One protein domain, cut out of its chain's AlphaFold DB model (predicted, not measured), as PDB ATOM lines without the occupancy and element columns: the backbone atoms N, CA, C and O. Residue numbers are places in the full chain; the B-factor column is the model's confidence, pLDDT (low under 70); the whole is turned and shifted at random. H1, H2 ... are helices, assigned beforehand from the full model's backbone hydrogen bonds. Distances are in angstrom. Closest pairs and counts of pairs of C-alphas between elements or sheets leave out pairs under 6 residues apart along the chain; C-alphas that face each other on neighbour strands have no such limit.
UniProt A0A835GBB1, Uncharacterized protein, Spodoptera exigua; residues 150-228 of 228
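AT A GLANCE: This is residues 150 to 228 of the 228 residues of an uncharacterized protein of Spodoptera exigua (UniProt A0A835GBB1). What shape is this? It is an open, nearly closed frame of four helices round an empty middle: H1 makes one long side, H2 and H3 follow, and H4 comes back toward H1. Residues 223 to 228 stick out as a tail. What is printed? The printed part has 79 residues with named helices H1, H2, H3, H4 in chain order and no named strand; it is all helix and extended, with a radius of gyration of the C-alphas of 18.5 A and spans of 49 by 39 by 24 A.

IN THESE COORDINATES: Where is the longest helix? H1, residues 150 to 176, measures 39.1 A from C-alpha 150 at (29.835, -69.721, 7.247). Where are the others? H2 is residues 181 to 190, 14.1 A; H3 is 195 to 201, 9.9 A; H4 is 208 to 221, 20.0 A, ending at C-alpha 221 at (15.424, -53.582, -0.992).

HOW THE PARTS SIT: Does H1 touch another helix? It is apart from H2, H3 and H4, with no C-alpha within 8 A. And the rest? H2, H3 and H4 are apart from each other too. Are the helix backbones sound? In H1, H2, H3 and H4 every O i to N i+4 pair is within hydrogen-bond range.

THE WHOLE: How far does it reach? The C-alphas of Ser 150 and Val 186, the two farthest apart, are 50.4 A apart. Are there cuts or long links? The printed part has no cut; the links H1 to H2 and H2 to H3 are tight, and H3 to H4 is short. Where is confidence low? Residues 150 to 151 and 221 to 228 have pLDDT under 70.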
ATOM      1  N   SER A 150      29.070 -70.468   8.245       57.62
ATOM      2  CA  SER A 150      29.835 -69.721   7.247       57.62
ATOM      3  C   SER A 150      28.992 -68.645   6.552       57.62
ATOM      4  O   SER A 150      29.457 -67.510   6.398       57.62
ATOM      5  N   ASP A 151      27.727 -68.950   6.257       61.03
ATOM      6  CA  ASP A 151      26.781 -68.009   5.651       61.03
ATOM      7  C   ASP A 151      26.375 -66.918   6.641       61.03
ATOM      8  O   ASP A 151      26.408 -65.731   6.315       61.03
ATOM      9  N   ASN A 152      26.139 -67.284   7.907       75.50
ATOM     10  CA  ASN A 152      25.873 -66.312   8.969       75.50
ATOM     11  C   ASN A 152      27.039 -65.335   9.169       75.50
ATOM     12  O   ASN A 152      26.821 -64.154   9.436       75.50
ATOM     13  N   LYS A 153      28.288 -65.783   9.008       83.56
ATOM     14  CA  LYS A 153      29.455 -64.899   9.107       83.56
ATOM     15  C   LYS A 153      29.481 -63.867   7.977       83.56
ATOM     16  O   LYS A 153      29.729 -62.694   8.255       83.56
ATOM     17  N   LYS A 154      29.187 -64.268   6.735       85.19
ATOM     18  CA  LYS A 154      29.123 -63.353   5.581       85.19
ATOM     19  C   LYS A 154      27.959 -62.371   5.693       85.19
ATOM     20  O   LYS A 154      28.171 -61.176   5.502       85.19
ATOM     21  N   VAL A 155      26.776 -62.846   6.087       84.62
ATOM     22  CA  VAL A 155      25.601 -61.994   6.343       84.62
ATOM     23  C   VAL A 155      25.913 -60.967   7.433       84.62
ATOM     24  O   VAL A 155      25.695 -59.772   7.236       84.62
ATOM     25  N   ARG A 156      26.524 -61.391   8.549       81.69
ATOM     26  CA  ARG A 156      26.937 -60.478   9.628       81.69
ATOM     27  C   ARG A 156      27.983 -59.467   9.165       81.69
ATOM     28  O   ARG A 156      27.859 -58.290   9.484       81.69
ATOM     29  N   GLN A 157      28.994 -59.889   8.406       91.81
ATOM     30  CA  GLN A 157      30.010 -58.975   7.875       91.81
ATOM     31  C   GLN A 157      29.425 -57.969   6.880       91.81
ATOM     32  O   GLN A 157      29.789 -56.796   6.929       91.81
ATOM     33  N   SER A 158      28.511 -58.403   6.011       89.69
ATOM     34  CA  SER A 158      27.801 -57.527   5.075       89.69
ATOM     35  C   SER A 158      26.959 -56.490   5.822       89.69
ATOM     36  O   SER A 158      27.085 -55.294   5.565       89.69
ATOM     37  N   TYR A 159      26.197 -56.923   6.834       88.25
ATOM     38  CA  TYR A 159      25.432 -56.027   7.702       88.25
ATOM     39  C   TYR A 159      26.327 -54.991   8.393       88.25
ATOM     40  O   TYR A 159      26.019 -53.801   8.361       88.25
ATOM     41  N   ILE A 160      27.456 -55.420   8.970       92.06
ATOM     42  CA  ILE A 160      28.398 -54.517   9.647       92.06
ATOM     43  C   ILE A 160      28.960 -53.492   8.660       92.06
ATOM     44  O   ILE A 160      28.895 -52.296   8.931       92.06
ATOM     45  N   LYS A 161      29.462 -53.933   7.501       92.44
ATOM     46  CA  LYS A 161      30.007 -53.032   6.471       92.44
ATOM     47  C   LYS A 161      28.967 -52.014   6.011       92.44
ATOM     48  O   LYS A 161      29.258 -50.822   5.952       92.44
ATOM     49  N   ARG A 162      27.745 -52.473   5.738       86.25
ATOM     50  CA  ARG A 162      26.644 -51.618   5.286       86.25
ATOM     51  C   ARG A 162      26.237 -50.618   6.364       86.25
ATOM     52  O   ARG A 162      26.103 -49.437   6.068       86.25
ATOM     53  N   ARG A 163      26.119 -51.054   7.623       91.19
ATOM     54  CA  ARG A 163      25.801 -50.175   8.757       91.19
ATOM     55  C   ARG A 163      26.862 -49.096   8.943       91.19
ATOM     56  O   ARG A 163      26.501 -47.939   9.117       91.19
ATOM     57  N   LEU A 164      28.141 -49.464   8.871       97.50
ATOM     58  CA  LEU A 164      29.250 -48.515   8.971       97.50
ATOM     59  C   LEU A 164      29.195 -47.472   7.856       97.50
ATOM     60  O   LEU A 164      29.305 -46.283   8.141       97.50
ATOM     61  N   LEU A 165      28.956 -47.896   6.612       94.94
ATOM     62  CA  LEU A 165      28.841 -46.979   5.481       94.94
ATOM     63  C   LEU A 165      27.647 -46.027   5.634       94.94
ATOM     64  O   LEU A 165      27.793 -44.825   5.419       94.94
ATOM     65  N   THR A 166      26.482 -46.537   6.044       92.69
ATOM     66  CA  THR A 166      25.293 -45.708   6.281       92.69
ATOM     67  C   THR A 166      25.552 -44.666   7.363       92.69
ATOM     68  O   THR A 166      25.237 -43.492   7.166       92.69
ATOM     69  N   THR A 167      26.152 -45.075   8.485       94.25
ATOM     70  CA  THR A 167      26.499 -44.157   9.574       94.25
ATOM     71  C   THR A 167      27.514 -43.125   9.105       94.25
ATOM     72  O   THR A 167      27.310 -41.939   9.330       94.25
ATOM     73  N   TYR A 168      28.559 -43.544   8.393       96.19
ATOM     74  CA  TYR A 168      29.567 -42.633   7.856       96.19
ATOM     75  C   TYR A 168      28.948 -41.578   6.935       96.19
ATOM     76  O   TYR A 168      29.149 -40.390   7.154       96.19
ATOM     77  N   ARG A 169      28.118 -41.984   5.966       90.56
ATOM     78  CA  ARG A 169      27.432 -41.047   5.062       90.56
ATOM     79  C   ARG A 169      26.481 -40.109   5.804       90.56
ATOM     80  O   ARG A 169      26.313 -38.962   5.404       90.56
ATOM     81  N   ALA A 170      25.827 -40.577   6.865       88.81
ATOM     82  CA  ALA A 170      25.003 -39.716   7.711       88.81
ATOM     83  C   ALA A 170      25.855 -38.669   8.437       88.81
ATOM     84  O   ALA A 170      25.537 -37.486   8.370       88.81
ATOM     85  N   LEU A 171      26.958 -39.097   9.053       94.06
ATOM     86  CA  LEU A 171      27.897 -38.209   9.737       94.06
ATOM     87  C   LEU A 171      28.537 -37.203   8.778       94.06
ATOM     88  O   LEU A 171      28.667 -36.038   9.127       94.06
ATOM     89  N   GLU A 172      28.873 -37.621   7.561       93.31
ATOM     90  CA  GLU A 172      29.405 -36.752   6.510       93.31
ATOM     91  C   GLU A 172      28.403 -35.651   6.142       93.31
ATOM     92  O   GLU A 172      28.752 -34.473   6.157       93.31
ATOM     93  N   ARG A 173      27.127 -36.006   5.927       89.19
ATOM     94  CA  ARG A 173      26.067 -35.015   5.682       89.19
ATOM     95  C   ARG A 173      25.859 -34.078   6.864       89.19
ATOM     96  O   ARG A 173      25.649 -32.893   6.652       89.19
ATOM     97  N   MET A 174      25.914 -34.588   8.093       82.94
ATOM     98  CA  MET A 174      25.788 -33.757   9.294       82.94
ATOM     99  C   MET A 174      26.967 -32.794   9.437       82.94
ATOM    100  O   MET A 174      26.767 -31.627   9.754       82.94
ATOM    101  N   SER A 175      28.182 -33.266   9.160       87.38
ATOM    102  CA  SER A 175      29.395 -32.450   9.205       87.38
ATOM    103  C   SER A 175      29.405 -31.354   8.141       87.38
ATOM    104  O   SER A 175      30.027 -30.320   8.358       87.38
ATOM    105  N   GLN A 176      28.767 -31.590   6.994       84.94
ATOM    106  CA  GLN A 176      28.633 -30.614   5.909       84.94
ATOM    107  C   GLN A 176      27.383 -29.740   6.048       84.94
ATOM    108  O   GLN A 176      27.241 -28.754   5.332       84.94
ATOM    109  N   SER A 177      26.454 -30.108   6.931       82.81
ATOM    110  CA  SER A 177      25.248 -29.326   7.169       82.81
ATOM    111  C   SER A 177      25.540 -28.170   8.117       82.81
ATOM    112  O   SER A 177      26.147 -28.376   9.168       82.81
ATOM    113  N   ASP A 178      25.021 -26.983   7.800       77.31
ATOM    114  CA  ASP A 178      24.894 -25.876   8.751       77.31
ATOM    115  C   ASP A 178      23.842 -26.236   9.815       77.31
ATOM    116  O   ASP A 178      22.701 -25.758   9.803       77.31
ATOM    117  N   PHE A 179      24.184 -27.170  10.704       72.12
ATOM    118  CA  PHE A 179      23.298 -27.629  11.761       72.12
ATOM    119  C   PHE A 179      23.111 -26.508  12.785       72.12
ATOM    120  O   PHE A 179      23.970 -26.246  13.623       72.12
ATOM    121  N   ASN A 180      21.972 -25.829  12.699       73.25
ATOM    122  CA  ASN A 180      21.622 -24.730  13.583       73.25
ATOM    123  C   ASN A 180      20.533 -25.187  14.568       73.25
ATOM    124  O   ASN A 180      19.409 -25.482  14.148       73.25
ATOM    125  N   LEU A 181      20.882 -25.260  15.861       74.50
ATOM    126  CA  LEU A 181      19.967 -25.680  16.932       74.50
ATOM    127  C   LEU A 181      18.711 -24.803  16.979       74.50
ATOM    128  O   LEU A 181      17.609 -25.335  17.085       74.50
ATOM    129  N   ASP A 182      18.859 -23.489  16.808       78.06
ATOM    130  CA  ASP A 182      17.750 -22.537  16.942       78.06
ATOM    131  C   ASP A 182      16.672 -22.774  15.871       78.06
ATOM    132  O   ASP A 182      15.470 -22.774  16.147       78.06
ATOM    133  N   ARG A 183      17.076 -23.075  14.628       75.12
ATOM    134  CA  ARG A 183      16.129 -23.456  13.561       75.12
ATOM    135  C   ARG A 183      15.463 -24.803  13.827       75.12
ATOM    136  O   ARG A 183      14.339 -25.015  13.365       75.12
ATOM    137  N   LEU A 184      16.149 -25.724  14.506       72.62
ATOM    138  CA  LEU A 184      15.589 -27.023  14.861       72.62
ATOM    139  C   LEU A 184      14.545 -26.884  15.966       72.62
ATOM    140  O   LEU A 184      13.497 -27.503  15.843       72.62
ATOM    141  N   GLU A 185      14.776 -26.050  16.978       74.94
ATOM    142  CA  GLU A 185      13.787 -25.769  18.028       74.94
ATOM    143  C   GLU A 185      12.510 -25.161  17.447       74.94
ATOM    144  O   GLU A 185      11.414 -25.618  17.760       74.94
ATOM    145  N   VAL A 186      12.633 -24.213  16.512       78.06
ATOM    146  CA  VAL A 186      11.474 -23.626  15.821       78.06
ATOM    147  C   VAL A 186      10.726 -24.670  14.984       78.06
ATOM    148  O   VAL A 186       9.496 -24.723  15.013       78.06
ATOM    149  N   LYS A 187      11.439 -25.540  14.257       73.94
ATOM    150  CA  LYS A 187      10.814 -26.630  13.486       73.94
ATOM    151  C   LYS A 187      10.201 -27.706  14.379       73.94
ATOM    152  O   LYS A 187       9.147 -28.225  14.041       73.94
ATOM    153  N   ALA A 188      10.840 -28.041  15.493       74.75
ATOM    154  CA  ALA A 188      10.351 -29.013  16.458       74.75
ATOM    155  C   ALA A 188       9.129 -28.480  17.209       74.75
ATOM    156  O   ALA A 188       8.203 -29.241  17.440       74.75
ATOM    157  N   ALA A 189       9.081 -27.181  17.512       74.44
ATOM    158  CA  ALA A 189       7.893 -26.519  18.040       74.44
ATOM    159  C   ALA A 189       6.752 -26.494  17.008       74.44
ATOM    160  O   ALA A 189       5.600 -26.727  17.362       74.44
ATOM    161  N   ALA A 190       7.064 -26.275  15.725       71.88
ATOM    162  CA  ALA A 190       6.079 -26.323  14.641       71.88
ATOM    163  C   ALA A 190       5.572 -27.748  14.336       71.88
ATOM    164  O   ALA A 190       4.439 -27.919  13.901       71.88
ATOM    165  N   LEU A 191       6.409 -28.763  14.563       70.88
ATOM    166  CA  LEU A 191       6.108 -30.187  14.388       70.88
ATOM    167  C   LEU A 191       5.864 -30.896  15.722       70.88
ATOM    168  O   LEU A 191       5.979 -32.120  15.776       70.88
ATOM    169  N   ALA A 192       5.584 -30.151  16.795       74.50
ATOM    170  CA  ALA A 192       5.375 -30.710  18.121       74.50
ATOM    171  C   ALA A 192       4.102 -31.562  18.094       74.50
ATOM    172  O   ALA A 192       3.000 -31.083  18.347       74.50
ATOM    173  N   LEU A 193       4.275 -32.832  17.733       71.62
ATOM    174  CA  LEU A 193       3.235 -33.840  17.729       71.62
ATOM    175  C   LEU A 193       2.760 -33.989  19.165       71.62
ATOM    176  O   LEU A 193       3.525 -34.359  20.062       71.62
ATOM    177  N   THR A 194       1.494 -33.670  19.390       78.75
ATOM    178  CA  THR A 194       0.890 -33.884  20.696       78.75
ATOM    179  C   THR A 194       0.750 -35.385  20.939       78.75
ATOM    180  O   THR A 194       0.677 -36.186  20.005       78.75
ATOM    181  N   ALA A 195       0.659 -35.796  22.205       71.94
ATOM    182  CA  ALA A 195       0.351 -37.190  22.535       71.94
ATOM    183  C   ALA A 195      -0.954 -37.666  21.860       71.94
ATOM    184  O   ALA A 195      -1.077 -38.833  21.505       71.94
ATOM    185  N   ALA A 196      -1.898 -36.750  21.613       75.31
ATOM    186  CA  ALA A 196      -3.119 -37.028  20.866       75.31
ATOM    187  C   ALA A 196      -2.865 -37.277  19.367       75.31
ATOM    188  O   ALA A 196      -3.525 -38.131  18.779       75.31
ATOM    189  N   ASP A 197      -1.899 -36.589  18.750       80.94
ATOM    190  CA  ASP A 197      -1.491 -36.860  17.366       80.94
ATOM    191  C   ASP A 197      -0.813 -38.227  17.248       80.94
ATOM    192  O   ASP A 197      -1.089 -38.971  16.311       80.94
ATOM    193  N   LEU A 198       0.002 -38.605  18.239       76.06
ATOM    194  CA  LEU A 198       0.616 -39.935  18.292       76.06
ATOM    195  C   LEU A 198      -0.420 -41.050  18.449       76.06
ATOM    196  O   LEU A 198      -0.297 -42.079  17.793       76.06
ATOM    197  N   GLU A 199      -1.448 -40.856  19.280       76.25
ATOM    198  CA  GLU A 199      -2.535 -41.834  19.426       76.25
ATOM    199  C   GLU A 199      -3.423 -41.909  18.175       76.25
ATOM    200  O   GLU A 199      -3.893 -42.993  17.827       76.25
ATOM    201  N   ARG A 200      -3.596 -40.794  17.450       78.50
ATOM    202  CA  ARG A 200      -4.326 -40.761  16.172       78.50
ATOM    203  C   ARG A 200      -3.577 -41.498  15.059       78.50
ATOM    204  O   ARG A 200      -4.199 -42.217  14.282       78.50
ATOM    205  N   GLU A 201      -2.256 -41.359  15.012       73.69
ATOM    206  CA  GLU A 201      -1.387 -41.970  13.994       73.69
ATOM    207  C   GLU A 201      -0.874 -43.369  14.387       73.69
ATOM    208  O   GLU A 201      -0.221 -44.040  13.587       73.69
ATOM    209  N   ARG A 202      -1.163 -43.849  15.610       75.69
ATOM    210  CA  ARG A 202      -0.578 -45.089  16.165       75.69
ATOM    211  C   ARG A 202      -0.860 -46.334  15.324       75.69
ATOM    212  O   ARG A 202      -0.122 -47.316  15.420       75.69
ATOM    213  N   GLY A 203      -1.914 -46.288  14.510       79.12
ATOM    214  CA  GLY A 203      -2.313 -47.366  13.616       79.12
ATOM    215  C   GLY A 203      -2.586 -48.685  14.346       79.12
ATOM    216  O   GLY A 203      -2.576 -48.788  15.576       79.12
ATOM    217  N   ARG A 204      -2.854 -49.741  13.573       85.62
ATOM    218  CA  ARG A 204      -2.974 -51.093  14.128       85.62
ATOM    219  C   ARG A 204      -1.570 -51.663  14.370       85.62
ATOM    220  O   ARG A 204      -0.740 -51.609  13.462       85.62
ATOM    221  N   PRO A 205      -1.294 -52.267  15.540       84.12
ATOM    222  CA  PRO A 205      -0.019 -52.933  15.768       84.12
ATOM    223  C   PRO A 205       0.169 -54.080  14.769       84.12
ATOM    224  O   PRO A 205      -0.715 -54.920  14.597       84.12
ATOM    225  N   LEU A 206       1.343 -54.125  14.139       90.12
ATOM    226  CA  LEU A 206       1.689 -55.167  13.174       90.12
ATOM    227  C   LEU A 206       1.746 -56.542  13.842       90.12
ATOM    228  O   LEU A 206       2.359 -56.722  14.907       90.12
ATOM    229  N   SER A 207       1.168 -57.536  13.177       94.50
ATOM    230  CA  SER A 207       1.313 -58.940  13.542       94.50
ATOM    231  C   SER A 207       2.767 -59.398  13.409       94.50
ATOM    232  O   SER A 207       3.602 -58.781  12.743       94.50
ATOM    233  N   LYS A 208       3.086 -60.537  14.037       94.50
ATOM    234  CA  LYS A 208       4.413 -61.159  13.920       94.50
ATOM    235  C   LYS A 208       4.785 -61.418  12.456       94.50
ATOM    236  O   LYS A 208       5.926 -61.172  12.081       94.50
ATOM    237  N   TYR A 209       3.836 -61.898  11.648       95.94
ATOM    238  CA  TYR A 209       4.069 -62.181  10.234       95.94
ATOM    239  C   TYR A 209       4.304 -60.898   9.431       95.94
ATOM    240  O   TYR A 209       5.296 -60.824   8.717       95.94
ATOM    241  N   GLU A 210       3.479 -59.862   9.612       94.19
ATOM    242  CA  GLU A 210       3.658 -58.569   8.932       94.19
ATOM    243  C   GLU A 210       4.986 -57.908   9.311       94.19
ATOM    244  O   GLU A 210       5.715 -57.439   8.442       94.19
ATOM    245  N   ARG A 211       5.359 -57.934  10.598       94.06
ATOM    246  CA  ARG A 211       6.663 -57.432  11.047       94.06
ATOM    247  C   ARG A 211       7.808 -58.206  10.394       94.06
ATOM    248  O   ARG A 211       8.747 -57.593   9.896       94.06
ATOM    249  N   ASN A 212       7.724 -59.536  10.379       94.62
ATOM    250  CA  ASN A 212       8.735 -60.383   9.747       94.62
ATOM    251  C   ASN A 212       8.814 -60.141   8.231       94.62
ATOM    252  O   ASN A 212       9.914 -60.119   7.684       94.62
ATOM    253  N   MET A 213       7.680 -59.899   7.571       94.12
ATOM    254  CA  MET A 213       7.621 -59.552   6.150       94.12
ATOM    255  C   MET A 213       8.194 -58.171   5.855       94.12
ATOM    256  O   MET A 213       8.961 -58.042   4.908       94.12
ATOM    257  N   MET A 214       7.924 -57.158   6.680       92.19
ATOM    258  CA  MET A 214       8.573 -55.852   6.521       92.19
ATOM    259  C   MET A 214      10.087 -55.960   6.649       92.19
ATOM    260  O   MET A 214      10.803 -55.349   5.866       92.19
ATOM    261  N   ILE A 215      10.580 -56.745   7.611       86.81
ATOM    262  CA  ILE A 215      12.018 -56.961   7.785       86.81
ATOM    263  C   ILE A 215      12.597 -57.654   6.550       86.81
ATOM    264  O   ILE A 215      13.619 -57.215   6.037       86.81
ATOM    265  N   PHE A 216      11.948 -58.706   6.055       85.31
ATOM    266  CA  PHE A 216      12.397 -59.440   4.874       85.31
ATOM    267  C   PHE A 216      12.409 -58.568   3.608       85.31
ATOM    268  O   PHE A 216      13.426 -58.499   2.923       85.31
ATOM    269  N   ASN A 217      11.326 -57.835   3.344       84.25
ATOM    270  CA  ASN A 217      11.238 -56.916   2.208       84.25
ATOM    271  C   ASN A 217      12.265 -55.789   2.322       84.25
ATOM    272  O   ASN A 217      12.932 -55.471   1.342       84.25
ATOM    273  N   TRP A 218      12.439 -55.229   3.522       82.50
ATOM    274  CA  TRP A 218      13.453 -54.213   3.780       82.50
ATOM    275  C   TRP A 218      14.858 -54.745   3.494       82.50
ATOM    276  O   TRP A 218      15.633 -54.082   2.813       82.50
ATOM    277  N   LEU A 219      15.171 -55.962   3.948       80.94
ATOM    278  CA  LEU A 219      16.448 -56.611   3.659       80.94
ATOM    279  C   LEU A 219      16.664 -56.809   2.154       80.94
ATOM    280  O   LEU A 219      17.777 -56.586   1.688       80.94
ATOM    281  N   HIS A 220      15.620 -57.144   1.396       72.00
ATOM    282  CA  HIS A 220      15.718 -57.307  -0.056       72.00
ATOM    283  C   HIS A 220      15.851 -55.996  -0.828       72.00
ATOM    284  O   HIS A 220      16.610 -55.941  -1.790       72.00
ATOM    285  N   THR A 221      15.214 -54.911  -0.386       68.12
ATOM    286  CA  THR A 221      15.424 -53.582  -0.992       68.12
ATOM    287  C   THR A 221      16.845 -53.038  -0.807       68.12
ATOM    288  O   THR A 221      17.211 -52.066  -1.458       68.12
ATOM    289  N   LEU A 222      17.666 -53.641   0.059       58.09
ATOM    290  CA  LEU A 222      19.070 -53.253   0.233       58.09
ATOM    291  C   LEU A 222      20.011 -53.884  -0.810       58.09
ATOM    292  O   LEU A 222      21.168 -53.462  -0.885       58.09
ATOM    293  N   ASP A 223      19.578 -54.877  -1.588       57.97
ATOM    294  CA  ASP A 223      20.416 -55.511  -2.620       57.97
ATOM    295  C   ASP A 223      20.379 -54.783  -3.975       57.97
ATOM    296  O   ASP A 223      21.191 -55.093  -4.845       57.97
ATOM    297  N   GLU A 224      19.523 -53.768  -4.135       55.69
ATOM    298  CA  GLU A 224      19.527 -52.903  -5.318       55.69
ATOM    299  C   GLU A 224      20.756 -51.969  -5.301       55.69
ATOM    300  O   GLU A 224      20.917 -51.168  -4.366       55.69
ATOM    301  N   PRO A 225      21.656 -52.050  -6.298       50.84
ATOM    302  CA  PRO A 225      22.730 -51.083  -6.446       50.84
ATOM    303  C   PRO A 225      22.109 -49.727  -6.790       50.84
ATOM    304  O   PRO A 225      21.420 -49.588  -7.797       50.84
ATOM    305  N   ALA A 226      22.349 -48.716  -5.952       46.62
ATOM    306  CA  ALA A 226      21.963 -47.349  -6.279       46.62
ATOM    307  C   ALA A 226      22.558 -46.977  -7.654       46.62
ATOM    308  O   ALA A 226      23.760 -47.196  -7.846       46.62
ATOM    309  N   PRO A 227      21.759 -46.455  -8.606       50.69
ATOM    310  CA  PRO A 227      22.295 -45.999  -9.877       50.69
ATOM    311  C   PRO A 227      23.259 -44.842  -9.597       50.69
ATOM    312  O   PRO A 227      22.931 -43.927  -8.838       50.69
ATOM    313  N   PHE A 228      24.467 -44.975 -10.144       43.22
ATOM    314  CA  PHE A 228      25.542 -43.987 -10.084       43.22
ATOM    315  C   PHE A 228      25.142 -42.670 -10.750       43.22
ATOM    316  O   PHE A 228      24.426 -42.726 -11.776       43.22
TER     317      PHE A 228